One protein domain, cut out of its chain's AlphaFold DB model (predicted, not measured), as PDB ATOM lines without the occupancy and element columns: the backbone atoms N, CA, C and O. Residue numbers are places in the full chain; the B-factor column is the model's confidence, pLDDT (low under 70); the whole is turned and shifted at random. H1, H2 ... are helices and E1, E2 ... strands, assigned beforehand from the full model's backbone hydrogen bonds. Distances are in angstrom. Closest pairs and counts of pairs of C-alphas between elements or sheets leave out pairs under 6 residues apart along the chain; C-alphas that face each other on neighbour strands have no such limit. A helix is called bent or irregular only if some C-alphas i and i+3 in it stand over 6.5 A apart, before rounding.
ATOM      1  N   LYS A   2     -35.298   4.678   4.730       30.50
ATOM      2  CA  LYS A   2     -34.771   4.057   5.975       30.50
ATOM      3  C   LYS A   2     -35.232   2.601   6.219       30.50
ATOM      4  O   LYS A   2     -34.457   1.812   6.743       30.50
ATOM      5  N   ASN A   3     -36.436   2.231   5.769       29.55
ATOM      6  CA  ASN A   3     -36.998   0.887   5.986       29.55
ATOM      7  C   ASN A   3     -36.314  -0.225   5.161       29.55
ATOM      8  O   ASN A   3     -36.221  -1.348   5.641       29.55
ATOM      9  N   ASN A   4     -35.757   0.081   3.979       40.38
ATOM     10  CA  ASN A   4     -35.065  -0.919   3.142       40.38
ATOM     11  C   ASN A   4     -33.673  -1.296   3.682       40.38
ATOM     12  O   ASN A   4     -33.231  -2.429   3.532       40.38
ATOM     13  N   ILE A   5     -32.989  -0.362   4.353       42.78
ATOM     14  CA  ILE A   5     -31.659  -0.607   4.936       42.78
ATOM     15  C   ILE A   5     -31.770  -1.514   6.171       42.78
ATOM     16  O   ILE A   5     -30.962  -2.423   6.344       42.78
ATOM     17  N   PHE A   6     -32.799  -1.309   7.002       41.19
ATOM     18  CA  PHE A   6     -33.069  -2.167   8.161       41.19
ATOM     19  C   PHE A   6     -33.426  -3.601   7.753       41.19
ATOM     20  O   PHE A   6     -32.916  -4.546   8.352       41.19
ATOM     21  N   TYR A   7     -34.241  -3.764   6.708       49.84
ATOM     22  CA  TYR A   7     -34.673  -5.074   6.223       49.84
ATOM     23  C   TYR A   7     -33.515  -5.902   5.635       49.84
ATOM     24  O   TYR A   7     -33.362  -7.079   5.954       49.84
ATOM     25  N   ASN A   8     -32.629  -5.274   4.858       55.06
ATOM     26  CA  ASN A   8     -31.494  -5.967   4.236       55.06
ATOM     27  C   ASN A   8     -30.372  -6.307   5.234       55.06
ATOM     28  O   ASN A   8     -29.754  -7.365   5.123       55.06
ATOM     29  N   ASN A   9     -30.149  -5.465   6.251       63.84
ATOM     30  CA  ASN A   9     -29.225  -5.779   7.349       63.84
ATOM     31  C   ASN A   9     -29.721  -6.954   8.201       63.84
ATOM     32  O   ASN A   9     -28.920  -7.780   8.633       63.84
ATOM     33  N   HIS A  10     -31.036  -7.040   8.423       72.25
ATOM     34  CA  HIS A  10     -31.631  -8.146   9.164       72.25
ATOM     35  C   HIS A  10     -31.466  -9.475   8.418       72.25
ATOM     36  O   HIS A  10     -31.114 -10.469   9.040       72.25
ATOM     37  N   LYS A  11     -31.641  -9.485   7.088       82.12
ATOM     38  CA  LYS A  11     -31.465 -10.693   6.265       82.12
ATOM     39  C   LYS A  11     -30.056 -11.278   6.358       82.12
ATOM     40  O   LYS A  11     -29.921 -12.469   6.608       82.12
ATOM     41  N   LEU A  12     -29.013 -10.454   6.207       88.75
ATOM     42  CA  LEU A  12     -27.634 -10.949   6.311       88.75
ATOM     43  C   LEU A  12     -27.326 -11.480   7.710       88.75
ATOM     44  O   LEU A  12     -26.690 -12.520   7.837       88.75
ATOM     45  N   LYS A  13     -27.793 -10.785   8.751       89.62
ATOM     46  CA  LYS A  13     -27.609 -11.233  10.130       89.62
ATOM     47  C   LYS A  13     -28.236 -12.610  10.365       89.62
ATOM     48  O   LYS A  13     -27.548 -13.485  10.870       89.62
ATOM     49  N   THR A  14     -29.495 -12.796   9.965       91.00
ATOM     50  CA  THR A  14     -30.220 -14.062  10.147       91.00
ATOM     51  C   THR A  14     -29.520 -15.217   9.433       91.00
ATOM     52  O   THR A  14     -29.273 -16.245  10.047       91.00
ATOM     53  N   VAL A  15     -29.098 -15.022   8.181       90.19
ATOM     54  CA  VAL A  15     -28.390 -16.075   7.437       90.19
ATOM     55  C   VAL A  15     -27.036 -16.415   8.071       90.19
ATOM     56  O   VAL A  15     -26.639 -17.576   8.116       90.19
ATOM     57  N   LEU A  16     -26.308 -15.418   8.580       92.56
ATOM     58  CA  LEU A  16     -25.049 -15.652   9.290       92.56
ATOM     59  C   LEU A  16     -25.253 -16.379  10.629       92.56
ATOM     60  O   LEU A  16     -24.408 -17.186  11.011       92.56
ATOM     61  N   GLU A  17     -26.354 -16.103  11.334       92.69
ATOM     62  CA  GLU A  17     -26.755 -16.821  12.549       92.69
ATOM     63  C   GLU A  17     -27.051 -18.293  12.242       92.69
ATOM     64  O   GLU A  17     -26.433 -19.155  12.862       92.69
ATOM     65  N   GLU A  18     -27.867 -18.578  11.222       93.00
ATOM     66  CA  GLU A  18     -28.174 -19.944  10.763       93.00
ATOM     67  C   GLU A  18     -26.904 -20.743  10.427       93.00
ATOM     68  O   GLU A  18     -26.698 -21.847  10.929       93.00
ATOM     69  N   ILE A  19     -26.007 -20.164   9.620       91.31
ATOM     70  CA  ILE A  19     -24.749 -20.814   9.217       91.31
ATOM     71  C   ILE A  19     -23.861 -21.102  10.436       91.31
ATOM     72  O   ILE A  19     -23.215 -22.149  10.511       91.31
ATOM     73  N   ASN A  20     -23.814 -20.185  11.407       90.69
ATOM     74  CA  ASN A  20     -22.988 -20.360  12.597       90.69
ATOM     75  C   ASN A  20     -23.592 -21.379  13.579       90.69
ATOM     76  O   ASN A  20     -22.850 -22.153  14.184       90.69
ATOM     77  N   GLU A  21     -24.920 -21.421  13.715       92.00
ATOM     78  CA  GLU A  21     -25.635 -22.445  14.489       92.00
ATOM     79  C   GLU A  21     -25.434 -23.847  13.900       92.00
ATOM     80  O   GLU A  21     -25.247 -24.806  14.651       92.00
ATOM     81  N   ALA A  22     -25.356 -23.955  12.571       90.69
ATOM     82  CA  ALA A  22     -24.994 -25.187  11.871       90.69
ATOM     83  C   ALA A  22     -23.510 -25.585  12.037       90.69
ATOM     84  O   ALA A  22     -23.101 -26.661  11.603       90.69
ATOM     85  N   GLY A  23     -22.684 -24.738  12.665       89.06
ATOM     86  CA  GLY A  23     -21.270 -25.015  12.922       89.06
ATOM     87  C   GLY A  23     -20.371 -24.946  11.684       89.06
ATOM     88  O   GLY A  23     -19.228 -25.402  11.747       89.06
ATOM     89  N   VAL A  24     -20.861 -24.366  10.586       90.50
ATOM     90  CA  VAL A  24     -20.140 -24.194   9.320       90.50
ATOM     91  C   VAL A  24     -19.026 -23.152   9.470       90.50
ATOM     92  O   VAL A  24     -19.250 -22.069  10.016       90.50
ATOM     93  N   LYS A  25     -17.811 -23.448   8.978       88.25
ATOM     94  CA  LYS A  25     -16.638 -22.561   9.153       88.25
ATOM     95  C   LYS A  25     -15.790 -22.345   7.905       88.25
ATOM     96  O   LYS A  25     -14.997 -21.401   7.879       88.25
ATOM     97  N   THR A  26     -15.921 -23.188   6.891       85.19
ATOM     98  CA  THR A  26     -15.138 -23.115   5.648       85.19
ATOM     99  C   THR A  26     -15.998 -22.681   4.465       85.19
ATOM    100  O   THR A  26     -17.224 -22.709   4.530       85.19
ATOM    101  N   LEU A  27     -15.363 -22.258   3.368       84.25
ATOM    102  CA  LEU A  27     -16.099 -21.884   2.159       84.25
ATOM    103  C   LEU A  27     -16.787 -23.102   1.528       84.25
ATOM    104  O   LEU A  27     -17.892 -22.981   1.010       84.25
ATOM    105  N   GLU A  28     -16.150 -24.266   1.579       83.50
ATOM    106  CA  GLU A  28     -16.667 -25.527   1.052       83.50
ATOM    107  C   GLU A  28     -17.937 -25.952   1.794       83.50
ATOM    108  O   GLU A  28     -18.944 -26.265   1.161       83.50
ATOM    109  N   GLU A  29     -17.925 -25.877   3.126       86.25
ATOM    110  CA  GLU A  29     -19.106 -26.142   3.953       86.25
ATOM    111  C   GLU A  29     -20.208 -25.104   3.708       86.25
ATOM    112  O   GLU A  29     -21.373 -25.470   3.588       86.25
ATOM    113  N   VAL A  30     -19.852 -23.819   3.567       83.81
ATOM    114  CA  VAL A  30     -20.812 -22.756   3.228       83.81
ATOM    115  C   VAL A  30     -21.475 -23.021   1.879       83.81
ATOM    116  O   VAL A  30     -22.681 -22.845   1.773       83.81
ATOM    117  N   LYS A  31     -20.720 -23.457   0.864       80.56
ATOM    118  CA  LYS A  31     -21.250 -23.791  -0.469       80.56
ATOM    119  C   LYS A  31     -22.186 -24.998  -0.453       80.56
ATOM    120  O   LYS A  31     -23.103 -25.052  -1.265       80.56
ATOM    121  N   ALA A  32     -21.941 -25.955   0.438       81.62
ATOM    122  CA  ALA A  32     -22.786 -27.133   0.616       81.62
ATOM    123  C   ALA A  32     -24.019 -26.868   1.503       81.62
ATOM    124  O   ALA A  32     -24.920 -27.702   1.556       81.62
ATOM    125  N   HIS A  33     -24.066 -25.731   2.202       85.88
ATOM    126  CA  HIS A  33     -25.159 -25.374   3.098       85.88
ATOM    127  C   HIS A  33     -26.380 -24.853   2.324       85.88
ATOM    128  O   HIS A  33     -26.245 -24.084   1.372       85.88
ATOM    129  N   GLU A  34     -27.590 -25.191   2.775       83.50
ATOM    130  CA  GLU A  34     -28.843 -24.763   2.129       83.50
ATOM    131  C   GLU A  34     -28.986 -23.231   2.057       83.50
ATOM    132  O   GLU A  34     -29.420 -22.674   1.048       83.50
ATOM    133  N   SER A  35     -28.511 -22.527   3.089       83.81
ATOM    134  CA  SER A  35     -28.493 -21.060   3.136       83.81
ATOM    135  C   SER A  35     -27.416 -20.405   2.253       83.81
ATOM    136  O   SER A  35     -27.298 -19.181   2.294       83.81
ATOM    137  N   TYR A  36     -26.640 -21.146   1.444       79.50
ATOM    138  CA  TYR A  36     -25.597 -20.573   0.573       79.50
ATOM    139  C   TYR A  36     -26.137 -19.473  -0.347       79.50
ATOM    140  O   TYR A  36     -25.594 -18.368  -0.406       79.50
ATOM    141  N   TYR A  37     -27.245 -19.752  -1.034       76.31
ATOM    142  CA  TYR A  37     -27.871 -18.791  -1.939       76.31
ATOM    143  C   TYR A  37     -28.405 -17.578  -1.178       76.31
ATOM    144  O   TYR A  37     -28.175 -16.438  -1.582       76.31
ATOM    145  N   ASN A  38     -29.040 -17.806  -0.026       78.69
ATOM    146  CA  ASN A  38     -29.517 -16.729   0.839       78.69
ATOM    147  C   ASN A  38     -28.359 -15.847   1.329       78.69
ATOM    148  O   ASN A  38     -28.495 -14.623   1.364       78.69
ATOM    149  N   LEU A  39     -27.204 -16.445   1.639       83.62
ATOM    150  CA  LEU A  39     -25.998 -15.724   2.036       83.62
ATOM    151  C   LEU A  39     -25.491 -14.869   0.882       83.62
ATOM    152  O   LEU A  39     -25.203 -13.691   1.086       83.62
ATOM    153  N   PHE A  40     -25.416 -15.433  -0.323       82.50
ATOM    154  CA  PHE A  40     -24.992 -14.714  -1.519       82.50
ATOM    155  C   PHE A  40     -25.855 -13.466  -1.756       82.50
ATOM    156  O   PHE A  40     -25.332 -12.354  -1.825       82.50
ATOM    157  N   TYR A  41     -27.182 -13.616  -1.772       78.94
ATOM    158  CA  TYR A  41     -28.109 -12.493  -1.957       78.94
ATOM    159  C   TYR A  41     -28.023 -11.450  -0.839       78.94
ATOM    160  O   TYR A  41     -28.064 -10.236  -1.091       78.94
ATOM    161  N   ALA A  42     -27.899 -11.911   0.406       82.12
ATOM    162  CA  ALA A  42     -27.782 -11.028   1.551       82.12
ATOM    163  C   ALA A  42     -26.460 -10.242   1.527       82.12
ATOM    164  O   ALA A  42     -26.461  -9.046   1.830       82.12
ATOM    165  N   LEU A  43     -25.358 -10.870   1.102       85.00
ATOM    166  CA  LEU A  43     -24.069 -10.213   0.895       85.00
ATOM    167  C   LEU A  43     -24.147  -9.169  -0.218       85.00
ATOM    168  O   LEU A  43     -23.745  -8.034   0.020       85.00
ATOM    169  N   THR A  44     -24.713  -9.494  -1.383       82.75
ATOM    170  CA  THR A  44     -24.875  -8.538  -2.495       82.75
ATOM    171  C   THR A  44     -25.634  -7.292  -2.045       82.75
ATOM    172  O   THR A  44     -25.179  -6.161  -2.234       82.75
ATOM    173  N   SER A  45     -26.758  -7.496  -1.354       83.62
ATOM    174  CA  SER A  45     -27.580  -6.404  -0.828       83.62
ATOM    175  C   SER A  45     -26.827  -5.561   0.205       83.62
ATOM    176  O   SER A  45     -26.845  -4.327   0.149       83.62
ATOM    177  N   PHE A  46     -26.148  -6.212   1.152       87.38
ATOM    178  CA  PHE A  46     -25.407  -5.535   2.213       87.38
ATOM    179  C   PHE A  46     -24.209  -4.752   1.672       87.38
ATOM    180  O   PHE A  46     -24.016  -3.589   2.025       87.38
ATOM    181  N   ILE A  47     -23.430  -5.350   0.774       88.94
ATOM    182  CA  ILE A  47     -22.264  -4.712   0.157       88.94
ATOM    183  C   ILE A  47     -22.702  -3.521  -0.697       88.94
ATOM    184  O   ILE A  47     -22.097  -2.452  -0.593       88.94
ATOM    185  N   GLY A  48     -23.810  -3.634  -1.436       86.50
ATOM    186  CA  GLY A  48     -24.412  -2.497  -2.134       86.50
ATOM    187  C   GLY A  48     -24.746  -1.326  -1.198       86.50
ATOM    188  O   GLY A  48     -24.516  -0.163  -1.541       86.50
ATOM    189  N   ILE A  49     -25.223  -1.602   0.022       84.69
ATOM    190  CA  ILE A  49     -25.447  -0.572   1.053       84.69
ATOM    191  C   ILE A  49     -24.115   0.021   1.530       84.69
ATOM    192  O   ILE A  49     -23.984   1.246   1.587       84.69
ATOM    193  N   VAL A  50     -23.120  -0.818   1.834       87.81
ATOM    194  CA  VAL A  50     -21.779  -0.377   2.264       87.81
ATOM    195  C   VAL A  50     -21.133   0.537   1.221       87.81
ATOM    196  O   VAL A  50     -20.492   1.528   1.580       87.81
ATOM    197  N   PHE A  51     -21.321   0.237  -0.061       87.62
ATOM    198  CA  PHE A  51     -20.781   1.006  -1.181       87.62
ATOM    199  C   PHE A  51     -21.488   2.346  -1.380       87.62
ATOM    200  O   PHE A  51     -20.875   3.290  -1.854       87.62
ATOM    201  N   ASN A  52     -22.731   2.487  -0.920       83.94
ATOM    202  CA  ASN A  52     -23.444   3.768  -0.893       83.94
ATOM    203  C   ASN A  52     -23.106   4.640   0.336       83.94
ATOM    204  O   ASN A  52     -23.729   5.687   0.537       83.94
ATOM    205  N   GLY A  53     -22.143   4.233   1.172       77.25
ATOM    206  CA  GLY A  53     -21.719   4.991   2.349       77.25
ATOM    207  C   GLY A  53     -21.205   6.388   1.983       77.25
ATOM    208  O   GLY A  53     -20.252   6.515   1.213       77.25
ATOM    209  N   LYS A  54     -21.830   7.428   2.546       72.38
ATOM    210  CA  LYS A  54     -21.517   8.840   2.267       72.38
ATOM    211  C   LYS A  54     -20.225   9.300   2.947       72.38
ATOM    212  O   LYS A  54     -19.853   8.771   3.996       72.38
ATOM    213  N   SER A  55     -19.589  10.314   2.363       70.62
ATOM    214  CA  SER A  55     -18.527  11.078   3.020       70.62
ATOM    215  C   SER A  55     -19.040  11.790   4.266       70.62
ATOM    216  O   SER A  55     -20.202  12.202   4.330       70.62
ATOM    217  N   LEU A  56     -18.170  11.910   5.265       64.50
ATOM    218  CA  LEU A  56     -18.448  12.640   6.497       64.50
ATOM    219  C   LEU A  56     -17.746  13.989   6.456       64.50
ATOM    220  O   LEU A  56     -16.544  14.059   6.202       64.50
ATOM    221  N   TYR A  57     -18.492  15.038   6.779       71.69
ATOM    222  CA  TYR A  57     -18.019  16.416   6.793       71.69
ATOM    223  C   TYR A  57     -18.098  16.974   8.213       71.69
ATOM    224  O   TYR A  57     -19.021  16.635   8.962       71.69
ATOM    225  N   ASN A  58     -17.123  17.793   8.602       71.88
ATOM    226  CA  ASN A  58     -17.187  18.513   9.872       71.88
ATOM    227  C   ASN A  58     -18.111  19.743   9.766       71.88
ATOM    228  O   ASN A  58     -18.686  20.036   8.720       71.88
ATOM    229  N   LYS A  59     -18.261  20.478  10.875       74.06
ATOM    230  CA  LYS A  59     -19.098  21.691  10.939       74.06
ATOM    231  C   LYS A  59     -18.614  22.824  10.023       74.06
ATOM    232  O   LYS A  59     -19.403  23.714   9.733       74.06
ATOM    233  N   ASN A  60     -17.357  22.777   9.583       70.25
ATOM    234  CA  ASN A  60     -16.750  23.764   8.694       70.25
ATOM    235  C   ASN A  60     -16.904  23.374   7.213       70.25
ATOM    236  O   ASN A  60     -16.437  24.100   6.347       70.25
ATOM    237  N   GLY A  61     -17.550  22.238   6.917       61.12
ATOM    238  CA  GLY A  61     -17.723  21.737   5.553       61.12
ATOM    239  C   GLY A  61     -16.528  20.947   5.013       61.12
ATOM    240  O   GLY A  61     -16.579  20.488   3.878       61.12
ATOM    241  N   GLU A  62     -15.483  20.719   5.809       60.44
ATOM    242  CA  GLU A  62     -14.302  19.966   5.378       60.44
ATOM    243  C   GLU A  62     -14.580  18.458   5.431       60.44
ATOM    244  O   GLU A  62     -15.158  17.942   6.400       60.44
ATOM    245  N   CYS A  63     -14.147  17.727   4.400       60.09
ATOM    246  CA  CYS A  63     -14.274  16.275   4.365       60.09
ATOM    247  C   CYS A  63     -13.339  15.639   5.402       60.09
ATOM    248  O   CYS A  63     -12.120  15.697   5.294       60.09
ATOM    249  N   THR A  64     -13.916  14.983   6.407       64.31
ATOM    250  CA  THR A  64     -13.165  14.274   7.461       64.31
ATOM    251  C   THR A  64     -12.935  12.805   7.138       64.31
ATOM    252  O   THR A  64     -12.013  12.180   7.661       64.31
ATOM    253  N   LYS A  65     -13.792  12.222   6.294       66.62
ATOM    254  CA  LYS A  65     -13.666  10.841   5.838       66.62
ATOM    255  C   LYS A  65     -14.364  10.673   4.502       66.62
ATOM    256  O   LYS A  65     -15.586  10.798   4.431       66.62
ATOM    257  N   VAL A  66     -13.595  10.268   3.495       66.88
ATOM    258  CA  VAL A  66     -14.133   9.890   2.186       66.88
ATOM    259  C   VAL A  66     -15.021   8.658   2.338       66.88
ATOM    260  O   VAL A  66     -14.605   7.629   2.894       66.88
ATOM    261  N   GLY A  67     -16.251   8.766   1.857       72.38
ATOM    262  CA  GLY A  67     -17.245   7.710   1.807       72.38
ATOM    263  C   GLY A  67     -16.936   6.692   0.717       72.38
ATOM    264  O   GLY A  67     -16.201   6.956  -0.231       72.38
ATOM    265  N   ASN A  68     -17.510   5.501   0.839       77.94
ATOM    266  CA  ASN A  68     -17.378   4.485  -0.203       77.94
ATOM    267  C   ASN A  68     -18.109   4.882  -1.488       77.94
ATOM    268  O   ASN A  68     -17.671   4.471  -2.556       77.94
ATOM    269  N   LYS A  69     -19.148   5.726  -1.400       76.44
ATOM    270  CA  LYS A  69     -19.870   6.225  -2.575       76.44
ATOM    271  C   LYS A  69     -18.929   6.955  -3.533       76.44
ATOM    272  O   LYS A  69     -18.946   6.674  -4.723       76.44
ATOM    273  N   ASP A  70     -18.078   7.826  -3.001       69.44
ATOM    274  CA  ASP A  70     -17.175   8.637  -3.819       69.44
ATOM    275  C   ASP A  70     -16.049   7.769  -4.404       69.44
ATOM    276  O   ASP A  70     -15.683   7.917  -5.565       69.44
ATOM    277  N   ARG A  71     -15.574   6.765  -3.650       75.62
ATOM    278  CA  ARG A  71     -14.636   5.746  -4.163       75.62
ATOM    279  C   ARG A  71     -15.224   4.938  -5.322       75.62
ATOM    280  O   ARG A  71     -14.519   4.651  -6.285       75.62
ATOM    281  N   VAL A  72     -16.496   4.556  -5.214       74.69
ATOM    282  CA  VAL A  72     -17.214   3.849  -6.280       74.69
ATOM    283  C   VAL A  72     -17.367   4.757  -7.490       74.69
ATOM    284  O   VAL A  72     -16.962   4.343  -8.565       74.69
ATOM    285  N   ALA A  73     -17.838   5.996  -7.314       66.00
ATOM    286  CA  ALA A  73     -17.983   6.962  -8.405       66.00
ATOM    287  C   ALA A  73     -16.664   7.170  -9.167       66.00
ATOM    288  O   ALA A  73     -16.642   7.198 -10.392       66.00
ATOM    289  N   VAL A  74     -15.532   7.205  -8.464       65.25
ATOM    290  CA  VAL A  74     -14.215   7.264  -9.108       65.25
ATOM    291  C   VAL A  74     -13.971   6.035  -9.991       65.25
ATOM    292  O   VAL A  74     -13.654   6.166 -11.172       65.25
ATOM    293  N   LEU A  75     -14.162   4.831  -9.453       65.12
ATOM    294  CA  LEU A  75     -13.945   3.586 -10.196       65.12
ATOM    295  C   LEU A  75     -14.934   3.393 -11.361       65.12
ATOM    296  O   LEU A  75     -14.555   2.809 -12.379       65.12
ATOM    297  N   THR A  76     -16.174   3.872 -11.229       63.16
ATOM    298  CA  THR A  76     -17.254   3.597 -12.188       63.16
ATOM    299  C   THR A  76     -17.516   4.719 -13.178       63.16
ATOM    300  O   THR A  76     -17.774   4.455 -14.347       63.16
ATOM    301  N   GLU A  77     -17.464   5.969 -12.732       61.81
ATOM    302  CA  GLU A  77     -17.836   7.139 -13.530       61.81
ATOM    303  C   GLU A  77     -16.583   7.820 -14.077       61.81
ATOM    304  O   GLU A  77     -16.430   7.930 -15.294       61.81
ATOM    305  N   ALA A  78     -15.643   8.195 -13.203       52.06
ATOM    306  CA  ALA A  78     -14.454   8.941 -13.618       52.06
ATOM    307  C   ALA A  78     -13.530   8.102 -14.514       52.06
ATOM    308  O   ALA A  78     -13.134   8.543 -15.591       52.06
ATOM    309  N   TYR A  79     -13.235   6.866 -14.102       50.94
ATOM    310  CA  TYR A  79     -12.305   5.997 -14.831       50.94
ATOM    311  C   TYR A  79     -12.993   4.923 -15.682       50.94
ATOM    312  O   TYR A  79     -12.320   4.252 -16.462       50.94
ATOM    313  N   CYS A  80     -14.323   4.765 -15.575       55.34
ATOM    314  CA  CYS A  80     -15.106   3.790 -16.351       55.34
ATOM    315  C   CYS A  80     -14.532   2.356 -16.316       55.34
ATOM    316  O   CYS A  80     -14.695   1.598 -17.279       55.34
ATOM    317  N   LEU A  81     -13.841   1.999 -15.227       57.47
ATOM    318  CA  LEU A  81     -13.140   0.719 -15.085       57.47
ATOM    319  C   LEU A  81     -14.098  -0.411 -14.731       57.47
ATOM    320  O   LEU A  81     -13.854  -1.554 -15.105       57.47
ATOM    321  N   TYR A  82     -15.167  -0.069 -14.015       67.06
ATOM    322  CA  TYR A  82     -16.171  -1.008 -13.546       67.06
ATOM    323  C   TYR A  82     -17.574  -0.422 -13.701       67.06
ATOM    324  O   TYR A  82     -17.761   0.793 -13.656       67.06
ATOM    325  N   SER A  83     -18.586  -1.274 -13.798       75.19
ATOM    326  CA  SER A  83     -19.938  -0.907 -13.386       75.19
ATOM    327  C   SER A  83     -20.077  -0.997 -11.864       75.19
ATOM    328  O   SER A  83     -19.272  -1.611 -11.157       75.19
ATOM    329  N   LYS A  84     -21.126  -0.371 -11.329       74.31
ATOM    330  CA  LYS A  84     -21.419  -0.465  -9.897       74.31
ATOM    331  C   LYS A  84     -21.728  -1.904  -9.479       74.31
ATOM    332  O   LYS A  84     -21.267  -2.336  -8.426       74.31
ATOM    333  N   ASP A  85     -22.468  -2.628 -10.311       74.56
ATOM    334  CA  ASP A  85     -22.880  -4.002 -10.022       74.56
ATOM    335  C   ASP A  85     -21.688  -4.967 -10.084       74.56
ATOM    336  O   ASP A  85     -21.571  -5.845  -9.231       74.56
ATOM    337  N   GLU A  86     -20.733  -4.736 -10.991       73.06
ATOM    338  CA  GLU A  86     -19.452  -5.456 -11.023       73.06
ATOM    339  C   GLU A  86     -18.659  -5.295  -9.737       73.06
ATOM    340  O   GLU A  86     -18.227  -6.284  -9.147       73.06
ATOM    341  N   LEU A  87     -18.493  -4.055  -9.269       82.56
ATOM    342  CA  LEU A  87     -17.762  -3.807  -8.031       82.56
ATOM    343  C   LEU A  87     -18.415  -4.519  -6.849       82.56
ATOM    344  O   LEU A  87     -17.701  -5.047  -5.996       82.56
ATOM    345  N   VAL A  88     -19.748  -4.511  -6.780       85.00
ATOM    346  CA  VAL A  88     -20.487  -5.193  -5.712       85.00
ATOM    347  C   VAL A  88     -20.269  -6.701  -5.800       85.00
ATOM    348  O   VAL A  88     -19.918  -7.311  -4.794       85.00
ATOM    349  N   MET A  89     -20.417  -7.298  -6.980       81.38
ATOM    350  CA  MET A  89     -20.295  -8.746  -7.161       81.38
ATOM    351  C   MET A  89     -18.867  -9.249  -6.933       81.38
ATOM    352  O   MET A  89     -18.674 -10.237  -6.224       81.38
ATOM    353  N   ASP A  90     -17.853  -8.534  -7.419       83.38
ATOM    354  CA  ASP A  90     -16.461  -8.877  -7.125       83.38
ATOM    355  C   ASP A  90     -16.163  -8.774  -5.623       83.38
ATOM    356  O   ASP A  90     -15.434  -9.597  -5.067       83.38
ATOM    357  N   ALA A  91     -16.746  -7.786  -4.937       86.88
ATOM    358  CA  ALA A  91     -16.610  -7.649  -3.493       86.88
ATOM    359  C   ALA A  91     -17.341  -8.762  -2.719       86.88
ATOM    360  O   ALA A  91     -16.844  -9.188  -1.672       86.88
ATOM    361  N   VAL A  92     -18.473  -9.268  -3.223       86.12
ATOM    362  CA  VAL A  92     -19.159 -10.455  -2.678       86.12
ATOM    363  C   VAL A  92     -18.258 -11.677  -2.797       86.12
ATOM    364  O   VAL A  92     -17.999 -12.331  -1.789       86.12
ATOM    365  N   ILE A  93     -17.713 -11.943  -3.987       82.75
ATOM    366  CA  ILE A  93     -16.796 -13.070  -4.222       82.75
ATOM    367  C   ILE A  93     -15.566 -12.948  -3.317       82.75
ATOM    368  O   ILE A  93     -15.221 -13.886  -2.603       82.75
ATOM    369  N   HIS A  94     -14.966 -11.759  -3.250       87.75
ATOM    370  CA  HIS A  94     -13.826 -11.491  -2.375       87.75
ATOM    371  C   HIS A  94     -14.146 -11.700  -0.886       87.75
ATOM    372  O   HIS A  94     -13.276 -12.082  -0.099       87.75
ATOM    373  N   THR A  95     -15.390 -11.437  -0.485       89.44
ATOM    374  CA  THR A  95     -15.870 -11.703   0.874       89.44
ATOM    375  C   THR A  95     -16.068 -13.198   1.105       89.44
ATOM    376  O   THR A  95     -15.672 -13.686   2.161       89.44
ATOM    377  N   LEU A  96     -16.610 -13.930   0.129       86.19
ATOM    378  CA  LEU A  96     -16.784 -15.383   0.197       86.19
ATOM    379  C   LEU A  96     -15.440 -16.118   0.288       86.19
ATOM    380  O   LEU A  96     -15.280 -16.982   1.143       86.19
ATOM    381  N   ASP A  97     -14.429 -15.698  -0.472       84.81
ATOM    382  CA  ASP A  97     -13.062 -16.237  -0.360       84.81
ATOM    383  C   ASP A  97     -12.481 -16.068   1.060       84.81
ATOM    384  O   ASP A  97     -11.634 -16.837   1.522       84.81
ATOM    385  N   LYS A  98     -12.963 -15.058   1.790       90.19
ATOM    386  CA  LYS A  98     -12.571 -14.732   3.166       90.19
ATOM    387  C   LYS A  98     -13.637 -15.119   4.193       90.19
ATOM    388  O   LYS A  98     -13.521 -14.711   5.351       90.19
ATOM    389  N   ILE A  99     -14.645 -15.914   3.821       89.31
ATOM    390  CA  ILE A  99     -15.803 -16.188   4.685       89.31
ATOM    391  C   ILE A  99     -15.401 -16.895   5.977       89.31
ATOM    392  O   ILE A  99     -15.920 -16.573   7.039       89.31
ATOM    393  N   HIS A 100     -14.386 -17.756   5.932       87.06
ATOM    394  CA  HIS A 100     -13.828 -18.394   7.123       87.06
ATOM    395  C   HIS A 100     -13.317 -17.369   8.156       87.06
ATOM    396  O   HIS A 100     -13.446 -17.572   9.362       87.06
ATOM    397  N   LEU A 101     -12.773 -16.227   7.716       91.31
ATOM    398  CA  LEU A 101     -12.351 -15.147   8.616       91.31
ATOM    399  C   LEU A 101     -13.540 -14.407   9.229       91.31
ATOM    400  O   LEU A 101     -13.400 -13.851  10.317       91.31
ATOM    401  N   VAL A 102     -14.676 -14.373   8.528       91.50
ATOM    402  CA  VAL A 102     -15.936 -13.806   9.018       91.50
ATOM    403  C   VAL A 102     -16.548 -14.748  10.051       91.50
ATOM    404  O   VAL A 102     -16.770 -14.326  11.180       91.50
ATOM    405  N   LEU A 103     -16.756 -16.021   9.708       89.88
ATOM    406  CA  LEU A 103     -17.459 -16.998  10.550       89.88
ATOM    407  C   LEU A 103     -16.723 -17.305  11.861       89.88
ATOM    408  O   LEU A 103     -17.353 -17.548  12.884       89.88
ATOM    409  N   ASN A 104     -15.392 -17.187  11.879       88.50
ATOM    410  CA  ASN A 104     -14.601 -17.305  13.109       88.50
ATOM    411  C   ASN A 104     -14.734 -16.100  14.064       88.50
ATOM    412  O   ASN A 104     -14.155 -16.107  15.154       88.50
ATOM    413  N   ARG A 105     -15.458 -15.040  13.683       88.56
ATOM    414  CA  ARG A 105     -15.776 -13.918  14.578       88.56
ATOM    415  C   ARG A 105     -17.064 -14.198  15.354       88.56
ATOM    416  O   ARG A 105     -17.956 -14.867  14.835       88.56
ATOM    417  N   PRO A 106     -17.222 -13.605  16.553       88.00
ATOM    418  CA  PRO A 106     -18.518 -13.569  17.224       88.00
ATOM    419  C   PRO A 106     -19.590 -13.010  16.284       88.00
ATOM    420  O   PRO A 106     -19.322 -12.010  15.618       88.00
ATOM    421  N   VAL A 107     -20.791 -13.601  16.270       84.25
ATOM    422  CA  VAL A 107     -21.917 -13.223  15.382       84.25
ATOM    423  C   VAL A 107     -22.116 -11.707  15.315       84.25
ATOM    424  O   VAL A 107     -22.180 -11.121  14.238       84.25
ATOM    425  N   LEU A 108     -22.105 -11.045  16.477       81.69
ATOM    426  CA  LEU A 108     -22.291  -9.595  16.603       81.69
ATOM    427  C   LEU A 108     -21.246  -8.757  15.838       81.69
ATOM    428  O   LEU A 108     -21.512  -7.605  15.503       81.69
ATOM    429  N   ALA A 109     -20.066  -9.312  15.559       86.81
ATOM    430  CA  ALA A 109     -18.966  -8.641  14.869       86.81
ATOM    431  C   ALA A 109     -18.859  -9.002  13.375       86.81
ATOM    432  O   ALA A 109     -18.115  -8.343  12.647       86.81
ATOM    433  N   GLN A 110     -19.584 -10.017  12.896       87.75
ATOM    434  CA  GLN A 110     -19.419 -10.553  11.539       87.75
ATOM    435  C   GLN A 110     -19.789  -9.533  10.454       87.75
ATOM    436  O   GLN A 110     -19.003  -9.293   9.539       87.75
ATOM    437  N   MET A 111     -20.926  -8.847  10.594       89.25
ATOM    438  CA  MET A 111     -21.351  -7.817   9.634       89.25
ATOM    439  C   MET A 111     -20.382  -6.629   9.576       89.25
ATOM    440  O   MET A 111     -20.057  -6.137   8.494       89.25
ATOM    441  N   ALA A 112     -19.877  -6.188  10.732       85.06
ATOM    442  CA  ALA A 112     -18.865  -5.134  10.790       85.06
ATOM    443  C   ALA A 112     -17.574  -5.577  10.084       85.06
ATOM    444  O   ALA A 112     -16.942  -4.795   9.373       85.06
ATOM    445  N   TYR A 113     -17.208  -6.850  10.222       89.62
ATOM    446  CA  TYR A 113     -16.048  -7.407   9.543       89.62
ATOM    447  C   TYR A 113     -16.246  -7.500   8.020       89.62
ATOM    448  O   TYR A 113     -15.346  -7.122   7.272       89.62
ATOM    449  N   ILE A 114     -17.438  -7.877   7.547       89.31
ATOM    450  CA  ILE A 114     -17.797  -7.846   6.115       89.31
ATOM    451  C   ILE A 114     -17.694  -6.420   5.555       89.31
ATOM    452  O   ILE A 114     -17.142  -6.215   4.471       89.31
ATOM    453  N   GLN A 115     -18.149  -5.412   6.307       88.19
ATOM    454  CA  GLN A 115     -18.005  -4.008   5.911       88.19
ATOM    455  C   GLN A 115     -16.527  -3.607   5.750       88.19
ATOM    456  O   GLN A 115     -16.178  -2.894   4.801       88.19
ATOM    457  N   VAL A 116     -15.655  -4.069   6.653       87.25
ATOM    458  CA  VAL A 116     -14.204  -3.838   6.575       87.25
ATOM    459  C   VAL A 116     -13.604  -4.523   5.348       87.25
ATOM    460  O   VAL A 116     -12.876  -3.869   4.602       87.25
ATOM    461  N   ILE A 117     -13.935  -5.793   5.091       86.44
ATOM    462  CA  ILE A 117     -13.463  -6.530   3.906       86.44
ATOM    463  C   ILE A 117     -13.873  -5.801   2.619       86.44
ATOM    464  O   ILE A 117     -13.022  -5.524   1.776       86.44
ATOM    465  N   SER A 118     -15.142  -5.409   2.514       88.06
ATOM    466  CA  SER A 118     -15.696  -4.730   1.334       88.06
ATOM    467  C   SER A 118     -15.061  -3.354   1.100       88.06
ATOM    468  O   SER A 118     -14.749  -2.975  -0.026       88.06
ATOM    469  N   THR A 119     -14.809  -2.601   2.174       86.00
ATOM    470  CA  THR A 119     -14.124  -1.301   2.083       86.00
ATOM    471  C   THR A 119     -12.657  -1.474   1.683       86.00
ATOM    472  O   THR A 119     -12.132  -0.708   0.874       86.00
ATOM    473  N   ASN A 120     -11.987  -2.499   2.216       85.06
ATOM    474  CA  ASN A 120     -10.610  -2.812   1.849       85.06
ATOM    475  C   ASN A 120     -10.493  -3.248   0.388       85.06
ATOM    476  O   ASN A 120      -9.534  -2.843  -0.264       85.06
ATOM    477  N   TYR A 121     -11.480  -3.981  -0.132       87.81
ATOM    478  CA  TYR A 121     -11.564  -4.320  -1.549       87.81
ATOM    479  C   TYR A 121     -11.576  -3.062  -2.431       87.81
ATOM    480  O   TYR A 121     -10.727  -2.935  -3.310       87.81
ATOM    481  N   LEU A 122     -12.447  -2.080  -2.151       83.31
ATOM    482  CA  LEU A 122     -12.474  -0.810  -2.900       83.31
ATOM    483  C   LEU A 122     -11.125  -0.081  -2.862       83.31
ATOM    484  O   LEU A 122     -10.635   0.388  -3.889       83.31
ATOM    485  N   ASN A 123     -10.500  -0.012  -1.684       80.12
ATOM    486  CA  ASN A 123      -9.187   0.613  -1.536       80.12
ATOM    487  C   ASN A 123      -8.106  -0.125  -2.338       80.12
ATOM    488  O   ASN A 123      -7.213   0.504  -2.900       80.12
ATOM    489  N   GLU A 124      -8.169  -1.454  -2.398       80.50
ATOM    490  CA  GLU A 124      -7.262  -2.260  -3.208       80.50
ATOM    491  C   GLU A 124      -7.453  -1.986  -4.706       80.50
ATOM    492  O   GLU A 124      -6.459  -1.807  -5.409       80.50
ATOM    493  N   GLN A 125      -8.698  -1.868  -5.184       77.88
ATOM    494  CA  GLN A 125      -8.967  -1.522  -6.584       77.88
ATOM    495  C   GLN A 125      -8.459  -0.121  -6.939       77.88
ATOM    496  O   GLN A 125      -7.828   0.061  -7.979       77.88
ATOM    497  N   LEU A 126      -8.631   0.863  -6.054       69.56
ATOM    498  CA  LEU A 126      -8.066   2.199  -6.257       69.56
ATOM    499  C   LEU A 126      -6.528   2.173  -6.314       69.56
ATOM    500  O   LEU A 126      -5.932   2.814  -7.180       69.56
ATOM    501  N   ARG A 127      -5.873   1.405  -5.428       67.06
ATOM    502  CA  ARG A 127      -4.401   1.265  -5.411       67.06
ATOM    503  C   ARG A 127      -3.868   0.583  -6.663       67.06
ATOM    504  O   ARG A 127      -2.895   1.063  -7.239       67.06
ATOM    505  N   LYS A 128      -4.496  -0.514  -7.095       64.62
ATOM    506  CA  LYS A 128      -4.093  -1.268  -8.295       64.62
ATOM    507  C   LYS A 128      -4.102  -0.403  -9.550       64.62
ATOM    508  O   LYS A 128      -3.225  -0.555 -10.395       64.62
ATOM    509  N   ASN A 129      -5.045   0.529  -9.627       59.12
ATOM    510  CA  ASN A 129      -5.173   1.449 -10.748       59.12
ATOM    511  C   ASN A 129      -4.348   2.744 -10.573       59.12
ATOM    512  O   ASN A 129      -4.473   3.649 -11.387       59.12
ATOM    513  N   ARG A 130      -3.485   2.841  -9.541       56.59
ATOM    514  CA  ARG A 130      -2.671   4.033  -9.196       56.59
ATOM    515  C   ARG A 130      -3.489   5.316  -8.975       56.59
ATOM    516  O   ARG A 130      -2.961   6.417  -9.056       56.59
TER     517      ARG A 130
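Overview. This is residues 2 to 130 of the 288 residues of an uncharacterized protein of Ruminococcaceae bacterium P7 (UniProt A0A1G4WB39). The long helix H7 crosses H3 and H5 in a core of crossed helices, and H1 crosses H3. H4 packs at one end of this core, H2 and the small H6 lie toward the other, and a loop holding E1 reaches out beyond H4. The printed part has 129 residues, with the order H1 H2 H3 E1 H4 H5 H6 H7, mostly helix. It is compact, with a radius of gyration of the C-alphas of 15.6 A, and only just elongated, spanning 48 by 32 by 23 A.

Along the chain. H7, residues 107 to 128, runs 32.0 A from C-alpha 107 at (-21.917, -13.223, 15.382) to C-alpha 128 at (-4.093, -1.268, -8.295); it is irregular, C-alphas 108 and 111 being 7.3 A apart. H1, residues 2 to 21, begins at (-34.771, 4.057, 5.975) and measures 29.3 A. H3 is residues 36 to 51, 22.2 A; H5, 84 to 97, 20.2 A; H4, 68 to 78; H2, 27 to 32; H6, 99 to 103; strand E1, 63 to 65.

Arrangement. H7 is the hub, touching five helices. It touches H5 at a steep tilt of 59 degrees, opposite ways, closest at C-alphas 91 and 118, 5.7 A. H3 touches H1 at C-alphas 42 and 12, 4.8 A, their closest. H7 touches H4 at a shallow tilt of 30 degrees, closest at C-alphas 122 and 71, 7.0 A, and H6 at 110 and 102, 5.4 A. H2 is close to H6 but not clearly touching, C-alphas 27 and 99 being 6.2 A apart. E1 pairs with no named strand; residues 56 to 57 pair with it, antiparallel. Every O i to N i+4 pair is within hydrogen-bond range in H2, H3, H4, H5 and H6; H1 has 15 of 16, H7 16 of 18.

Size, cuts and confidence. The C-alphas of Ala 32 and Asn 60, the farthest apart, are 51.9 A apart. The printed part has no cut; the link from H3 to E1 is long. Mean pLDDT of the printed part is 77.7, with 31 residues under 70, among them 2 to 9 and 73 to 82.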